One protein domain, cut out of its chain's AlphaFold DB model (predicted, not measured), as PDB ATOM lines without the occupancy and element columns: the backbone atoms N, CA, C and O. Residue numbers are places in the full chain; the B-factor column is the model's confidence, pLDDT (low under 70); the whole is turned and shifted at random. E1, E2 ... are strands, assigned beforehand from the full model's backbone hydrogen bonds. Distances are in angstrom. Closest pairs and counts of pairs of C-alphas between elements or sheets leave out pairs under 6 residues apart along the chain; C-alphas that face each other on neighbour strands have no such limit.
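Overview. This is residues 188 to 239 of the 326 residues of an uncharacterized protein of Gordonia sp (UniProt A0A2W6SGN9). A long, narrow ribbon of two strand runs makes the length of this rod: the printed part goes out through E1 and E2, turns, and comes back through E3 and E4, with the hairpin of E2 and E3 towards one end. E4 runs on past E1 to a turn near the other end, and from there the backbone folds back into a second small hairpin, E5 and E6, with E5 beside E4. The printed part has 52 residues and six named strands, E1 to E6 in order, in three separate antiparallel sheets of two strands, E1 - E4, E2 - E3 and E5 - E6. The class is all strand, with no named helix, though 24 of the 52 residues, under half, are in named strands. The whole is loose, with a radius of gyration of the C-alphas of 12.8 A and spans of 45 by 16 by 14 A.

Along the chain. E1 is residues 188 to 192, 12.3 A long, from C-alpha 188 at (-48.439, -37.728, -38.419). E2 is residues 196 to 198 and E3 residues 204 to 206, with C-alpha 198 at (-48.652, -41.471, -66.111). E4, residues 210 to 216, is the longest strand at 19.3 A. E5 is residues 225 to 227 and E6 residues 234 to 236, ending with C-alpha 236 at (-43.896, -29.788, -48.133).

Arrangement. E1 and E4 are antiparallel neighbours at 150 degrees; N 190 and O 211 are 2.9 A apart, within hydrogen-bond range, as are N 213 and O 188 at 2.9 A. The hairpin of E2 and E3 is antiparallel at 136 degrees, with N 197 and O 205 within hydrogen-bond range at 2.7 A. E2 is apart from E1, and E3 is apart from E4. Past E1, residues 215 to 216 of E4 pair antiparallel with residues 221 to 222. The closest C-alphas of E4 and E5, those of Ala 213 and Thr 226, are 5.9 A apart. The hairpin of E5 and E6 is antiparallel at 146 degrees, with N 235 and O 226 within hydrogen-bond range at 2.9 A. E6 is apart from E4, and E1 is apart from both E5 and E6.

Size, cuts and confidence. The two C-alphas farthest apart, those of Lys 201 and Arg 218, are 45.5 A from each other. The printed part has no cut. The links from E1 to E2, E2 to E3 and E3 to E4 are tight, those from E4 to E5 and E5 to E6 are short, and no link is long. The mean pLDDT of the printed part is 82.8; residues 200, 202 and 217 to 218 are under 70.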
ATOM      1  N   ILE A 188     -47.205 -38.473 -38.217       79.31
ATOM      2  CA  ILE A 188     -48.439 -37.728 -38.419       79.31
ATOM      3  C   ILE A 188     -48.839 -37.816 -39.878       79.31
ATOM      4  O   ILE A 188     -48.026 -37.623 -40.779       79.31
ATOM      5  N   TYR A 189     -50.110 -38.122 -40.104       81.94
ATOM      6  CA  TYR A 189     -50.681 -38.135 -41.436       81.94
ATOM      7  C   TYR A 189     -50.704 -36.718 -42.025       81.94
ATOM      8  O   TYR A 189     -51.214 -35.783 -41.405       81.94
ATOM      9  N   CYS A 190     -50.148 -36.558 -43.224       84.31
ATOM     10  CA  CYS A 190     -50.078 -35.271 -43.916       84.31
ATOM     11  C   CYS A 190     -51.105 -35.131 -45.039       84.31
ATOM     12  O   CYS A 190     -51.345 -34.015 -45.487       84.31
ATOM     13  N   GLY A 191     -51.702 -36.227 -45.507       84.75
ATOM     14  CA  GLY A 191     -52.609 -36.220 -46.654       84.75
ATOM     15  C   GLY A 191     -52.179 -37.163 -47.781       84.75
ATOM     16  O   GLY A 191     -51.108 -37.771 -47.713       84.75
ATOM     17  N   PRO A 192     -53.000 -37.285 -48.836       87.75
ATOM     18  CA  PRO A 192     -52.675 -38.094 -50.004       87.75
ATOM     19  C   PRO A 192     -51.679 -37.382 -50.932       87.75
ATOM     20  O   PRO A 192     -51.699 -36.159 -51.086       87.75
ATOM     21  N   CYS A 193     -50.831 -38.156 -51.607       88.44
ATOM     22  CA  CYS A 193     -49.858 -37.643 -52.564       88.44
ATOM     23  C   CYS A 193     -50.542 -37.011 -53.801       88.44
ATOM     24  O   CYS A 193     -51.264 -37.710 -54.522       88.44
ATOM     25  N   PRO A 194     -50.273 -35.726 -54.115       88.94
ATOM     26  CA  PRO A 194     -50.882 -35.019 -55.242       88.94
ATOM     27  C   PRO A 194     -50.133 -35.220 -56.568       88.94
ATOM     28  O   PRO A 194     -50.504 -34.610 -57.568       88.94
ATOM     29  N   ALA A 195     -49.047 -36.001 -56.591       87.06
ATOM     30  CA  ALA A 195     -48.254 -36.202 -57.798       87.06
ATOM     31  C   ALA A 195     -49.084 -36.906 -58.882       87.06
ATOM     32  O   ALA A 195     -49.742 -37.913 -58.611       87.06
ATOM     33  N   VAL A 196     -49.040 -36.383 -60.108       87.88
ATOM     34  CA  VAL A 196     -49.677 -37.006 -61.271       87.88
ATOM     35  C   VAL A 196     -48.703 -38.024 -61.854       87.88
ATOM     36  O   VAL A 196     -47.615 -37.672 -62.303       87.88
ATOM     37  N   LEU A 197     -49.095 -39.290 -61.828       84.50
ATOM     38  CA  LEU A 197     -48.399 -40.397 -62.461       84.50
ATOM     39  C   LEU A 197     -49.029 -40.674 -63.825       84.50
ATOM     40  O   LEU A 197     -50.249 -40.626 -63.990       84.50
ATOM     41  N   THR A 198     -48.194 -40.980 -64.811       77.50
ATOM     42  CA  THR A 198     -48.652 -41.471 -66.111       77.50
ATOM     43  C   THR A 198     -48.767 -42.988 -66.027       77.50
ATOM     44  O   THR A 198     -47.772 -43.675 -65.797       77.50
ATOM     45  N   ASP A 199     -49.985 -43.516 -66.159       70.94
ATOM     46  CA  ASP A 199     -50.212 -44.964 -66.167       70.94
ATOM     47  C   ASP A 199     -49.697 -45.584 -67.485       70.94
ATOM     48  O   ASP A 199     -49.482 -44.884 -68.480       70.94
ATOM     49  N   SER A 200     -49.566 -46.911 -67.543       64.94
ATOM     50  CA  SER A 200     -49.169 -47.660 -68.750       64.94
ATOM     51  C   SER A 200     -50.092 -47.386 -69.950       64.94
ATOM     52  O   SER A 200     -49.694 -47.558 -71.099       64.94
ATOM     53  N   LYS A 201     -51.322 -46.922 -69.682       70.19
ATOM     54  CA  LYS A 201     -52.338 -46.517 -70.668       70.19
ATOM     55  C   LYS A 201     -52.262 -45.036 -71.094       70.19
ATOM     56  O   LYS A 201     -53.142 -44.584 -71.815       70.19
ATOM     57  N   ARG A 202     -51.229 -44.285 -70.678       67.88
ATOM     58  CA  ARG A 202     -51.020 -42.840 -70.942       67.88
ATOM     59  C   ARG A 202     -52.093 -41.887 -70.387       67.88
ATOM     60  O   ARG A 202     -52.091 -40.710 -70.733       67.88
ATOM     61  N   GLU A 203     -52.961 -42.342 -69.486       77.06
ATOM     62  CA  GLU A 203     -53.889 -41.456 -68.774       77.06
ATOM     63  C   GLU A 203     -53.221 -40.865 -67.515       77.06
ATOM     64  O   GLU A 203     -52.576 -41.610 -66.763       77.06
ATOM     65  N   PRO A 204     -53.352 -39.548 -67.260       79.19
ATOM     66  CA  PRO A 204     -52.858 -38.934 -66.034       79.19
ATOM     67  C   PRO A 204     -53.708 -39.387 -64.839       79.19
ATOM     68  O   PRO A 204     -54.913 -39.140 -64.789       79.19
ATOM     69  N   ARG A 205     -53.080 -40.032 -63.851       83.00
ATOM     70  CA  ARG A 205     -53.716 -40.459 -62.593       83.00
ATOM     71  C   ARG A 205     -52.976 -39.886 -61.395       83.00
ATOM     72  O   ARG A 205     -51.754 -39.812 -61.390       83.00
ATOM     73  N   LEU A 206     -53.702 -39.495 -60.351       84.50
ATOM     74  CA  LEU A 206     -53.082 -39.065 -59.096       84.50
ATOM     75  C   LEU A 206     -52.486 -40.271 -58.357       84.50
ATOM     76  O   LEU A 206     -53.086 -41.342 -58.327       84.50
ATOM     77  N   CYS A 207     -51.317 -40.082 -57.745       86.25
ATOM     78  CA  CYS A 207     -50.653 -41.092 -56.923       86.25
ATOM     79  C   CYS A 207     -51.537 -41.520 -55.744       86.25
ATOM     80  O   CYS A 207     -51.693 -42.716 -55.504       86.25
ATOM     81  N   ALA A 208     -52.129 -40.541 -55.045       83.88
ATOM     82  CA  ALA A 208     -53.072 -40.709 -53.936       83.88
ATOM     83  C   ALA A 208     -52.570 -41.542 -52.734       83.88
ATOM     84  O   ALA A 208     -53.337 -41.809 -51.815       83.88
ATOM     85  N   GLU A 209     -51.286 -41.910 -52.706       85.38
ATOM     86  CA  GLU A 209     -50.665 -42.644 -51.601       85.38
ATOM     87  C   GLU A 209     -50.695 -41.817 -50.301       85.38
ATOM     88  O   GLU A 209     -50.352 -40.629 -50.353       85.38
ATOM     89  N   PRO A 210     -51.080 -42.391 -49.144       82.38
ATOM     90  CA  PRO A 210     -51.066 -41.682 -47.870       82.38
ATOM     91  C   PRO A 210     -49.635 -41.348 -47.441       82.38
ATOM     92  O   PRO A 210     -48.779 -42.222 -47.295       82.38
ATOM     93  N   ILE A 211     -49.381 -40.065 -47.204       87.69
ATOM     94  CA  ILE A 211     -48.084 -39.566 -46.760       87.69
ATOM     95  C   ILE A 211     -48.114 -39.349 -45.249       87.69
ATOM     96  O   ILE A 211     -49.036 -38.732 -44.710       87.69
ATOM     97  N   TYR A 212     -47.061 -39.812 -44.581       85.50
ATOM     98  CA  TYR A 212     -46.805 -39.562 -43.169       85.50
ATOM     99  C   TYR A 212     -45.487 -38.797 -43.024       85.50
ATOM    100  O   TYR A 212     -44.502 -39.133 -43.685       85.50
ATOM    101  N   ALA A 213     -45.469 -37.789 -42.159       87.44
ATOM    102  CA  ALA A 213     -44.251 -37.102 -41.743       87.44
ATOM    103  C   ALA A 213     -43.864 -37.523 -40.329       87.44
ATOM    104  O   ALA A 213     -44.730 -37.879 -39.523       87.44
ATOM    105  N   GLU A 214     -42.571 -37.490 -40.032       84.38
ATOM    106  CA  GLU A 214     -42.093 -37.684 -38.669       84.38
ATOM    107  C   GLU A 214     -42.279 -36.386 -37.870       84.38
ATOM    108  O   GLU A 214     -42.280 -35.286 -38.428       84.38
ATOM    109  N   TRP A 215     -42.538 -36.513 -36.572       79.75
ATOM    110  CA  TRP A 215     -42.602 -35.382 -35.657       79.75
ATOM    111  C   TRP A 215     -41.193 -34.983 -35.229       79.75
ATOM    112  O   TRP A 215     -40.420 -35.828 -34.772       79.75
ATOM    113  N   ASP A 216     -40.872 -33.701 -35.367       76.56
ATOM    114  CA  ASP A 216     -39.657 -33.116 -34.822       76.56
ATOM    115  C   ASP A 216     -39.924 -32.653 -33.383       76.56
ATOM    116  O   ASP A 216     -40.571 -31.629 -33.146       76.56
ATOM    117  N   ASP A 217     -39.403 -33.409 -32.413       66.94
ATOM    118  CA  ASP A 217     -39.504 -33.085 -30.985       66.94
ATOM    119  C   ASP A 217     -38.807 -31.761 -30.619       66.94
ATOM    120  O   ASP A 217     -39.187 -31.123 -29.639       66.94
ATOM    121  N   ARG A 218     -37.780 -31.328 -31.371       68.44
ATOM    122  CA  ARG A 218     -37.021 -30.100 -31.060       68.44
ATOM    123  C   ARG A 218     -37.806 -28.852 -31.417       68.44
ATOM    124  O   ARG A 218     -37.806 -27.887 -30.660       68.44
ATOM    125  N   GLU A 219     -38.435 -28.869 -32.586       73.38
ATOM    126  CA  GLU A 219     -39.224 -27.746 -33.096       73.38
ATOM    127  C   GLU A 219     -40.718 -27.877 -32.764       73.38
ATOM    128  O   GLU A 219     -41.492 -26.963 -33.048       73.38
ATOM    129  N   ASN A 220     -41.113 -28.995 -32.143       73.38
ATOM    130  CA  ASN A 220     -42.485 -29.327 -31.769       73.38
ATOM    131  C   ASN A 220     -43.463 -29.200 -32.954       73.38
ATOM    132  O   ASN A 220     -44.541 -28.610 -32.836       73.38
ATOM    133  N   ARG A 221     -43.053 -29.709 -34.124       77.62
ATOM    134  CA  ARG A 221     -43.823 -29.665 -35.377       77.62
ATOM    135  C   ARG A 221     -43.495 -30.862 -36.279       77.62
ATOM    136  O   ARG A 221     -42.457 -31.488 -36.090       77.62
ATOM    137  N   PRO A 222     -44.333 -31.202 -37.277       80.12
ATOM    138  CA  PRO A 222     -43.972 -32.205 -38.278       80.12
ATOM    139  C   PRO A 222     -42.758 -31.746 -39.097       80.12
ATOM    140  O   PRO A 222     -42.619 -30.549 -39.353       80.12
ATOM    141  N   GLU A 223     -41.932 -32.687 -39.561       84.81
ATOM    142  CA  GLU A 223     -40.846 -32.411 -40.509       84.81
ATOM    143  C   GLU A 223     -41.353 -31.582 -41.695       84.81
ATOM    144  O   GLU A 223     -42.427 -31.846 -42.232       84.81
ATOM    145  N   THR A 224     -40.585 -30.586 -42.134       87.19
ATOM    146  CA  THR A 224     -41.020 -29.666 -43.199       87.19
ATOM    147  C   THR A 224     -41.198 -30.369 -44.546       87.19
ATOM    148  O   THR A 224     -42.108 -30.041 -45.300       87.19
ATOM    149  N   PHE A 225     -40.354 -31.357 -44.855       90.81
ATOM    150  CA  PHE A 225     -40.374 -32.071 -46.130       90.81
ATOM    151  C   PHE A 225     -40.395 -33.579 -45.913       90.81
ATOM    152  O   PHE A 225     -39.582 -34.107 -45.164       90.81
ATOM    153  N   THR A 226     -41.276 -34.279 -46.628       90.31
ATOM    154  CA  THR A 226     -41.336 -35.748 -46.631       90.31
ATOM    155  C   THR A 226     -41.505 -36.276 -48.054       90.31
ATOM    156  O   THR A 226     -42.127 -35.634 -48.906       90.31
ATOM    157  N   ALA A 227     -40.942 -37.450 -48.332       91.06
ATOM    158  CA  ALA A 227     -41.023 -38.086 -49.640       91.06
ATOM    159  C   ALA A 227     -42.148 -39.127 -49.683       91.06
ATOM    160  O   ALA A 227     -42.304 -39.944 -48.778       91.06
ATOM    161  N   CYS A 228     -42.906 -39.144 -50.779       88.56
ATOM    162  CA  CYS A 228     -43.903 -40.186 -51.015       88.56
ATOM    163  C   CYS A 228     -43.229 -41.558 -51.210       88.56
ATOM    164  O   CYS A 228     -42.333 -41.697 -52.043       88.56
ATOM    165  N   SER A 229     -43.698 -42.593 -50.510       86.56
ATOM    166  CA  SER A 229     -43.162 -43.963 -50.613       86.56
ATOM    167  C   SER A 229     -43.285 -44.557 -52.022       86.56
ATOM    168  O   SER A 229     -42.425 -45.330 -52.445       86.56
ATOM    169  N   ARG A 230     -44.332 -44.174 -52.766       85.25
ATOM    170  CA  ARG A 230     -44.649 -44.709 -54.096       85.25
ATOM    171  C   ARG A 230     -43.944 -43.970 -55.233       85.25
ATOM    172  O   ARG A 230     -43.292 -44.602 -56.056       85.25
ATOM    173  N   CYS A 231     -44.077 -42.644 -55.300       86.25
ATOM    174  CA  CYS A 231     -43.525 -41.844 -56.405       86.25
ATOM    175  C   CYS A 231     -42.198 -41.146 -56.075       86.25
ATOM    176  O   CYS A 231     -41.611 -40.524 -56.956       86.25
ATOM    177  N   ARG A 232     -41.727 -41.229 -54.820       88.69
ATOM    178  CA  ARG A 232     -40.497 -40.597 -54.302       88.69
ATOM    179  C   ARG A 232     -40.421 -39.076 -54.456       88.69
ATOM    180  O   ARG A 232     -39.380 -38.484 -54.188       88.69
ATOM    181  N   THR A 233     -41.514 -38.425 -54.850       88.94
ATOM    182  CA  THR A 233     -41.597 -36.965 -54.909       88.94
ATOM    183  C   THR A 233     -41.551 -36.398 -53.491       88.94
ATOM    184  O   THR A 233     -42.281 -36.867 -52.616       88.94
ATOM    185  N   SER A 234     -40.681 -35.411 -53.273       91.06
ATOM    186  CA  SER A 234     -40.615 -34.661 -52.017       91.06
ATOM    187  C   SER A 234     -41.736 -33.628 -51.972       91.06
ATOM    188  O   SER A 234     -41.996 -32.934 -52.960       91.06
ATOM    189  N   HIS A 235     -42.408 -33.540 -50.832       89.50
ATOM    190  CA  HIS A 235     -43.531 -32.647 -50.614       89.50
ATOM    191  C   HIS A 235     -43.351 -31.871 -49.313       89.50
ATOM    192  O   HIS A 235     -42.932 -32.432 -48.303       89.50
ATOM    193  N   ASP A 236     -43.727 -30.594 -49.340       91.38
ATOM    194  CA  ASP A 236     -43.896 -29.788 -48.133       91.38
ATOM    195  C   ASP A 236     -45.124 -30.280 -47.351       91.38
ATOM    196  O   ASP A 236     -46.242 -30.354 -47.882       91.38
ATOM    197  N   THR A 237     -44.904 -30.641 -46.091       87.56
ATOM    198  CA  THR A 237     -45.911 -31.242 -45.213       87.56
ATOM    199  C   THR A 237     -47.021 -30.272 -44.845       87.56
ATOM    200  O   THR A 237     -48.180 -30.689 -44.768       87.56
ATOM    201  N   LEU A 238     -46.719 -28.980 -44.687       84.12
ATOM    202  CA  LEU A 238     -47.727 -27.957 -44.408       84.12
ATOM    203  C   LEU A 238     -48.665 -27.801 -45.603       84.12
ATOM    204  O   LEU A 238     -49.886 -27.835 -45.443       84.12
ATOM    205  N   THR A 239     -48.100 -27.719 -46.806       86.25
ATOM    206  CA  THR A 239     -48.874 -27.629 -48.048       86.25
ATOM    207  C   THR A 239     -49.756 -28.867 -48.258       86.25
ATOM    208  O   THR A 239     -50.922 -28.739 -48.641       86.25
TER     209      THR A 239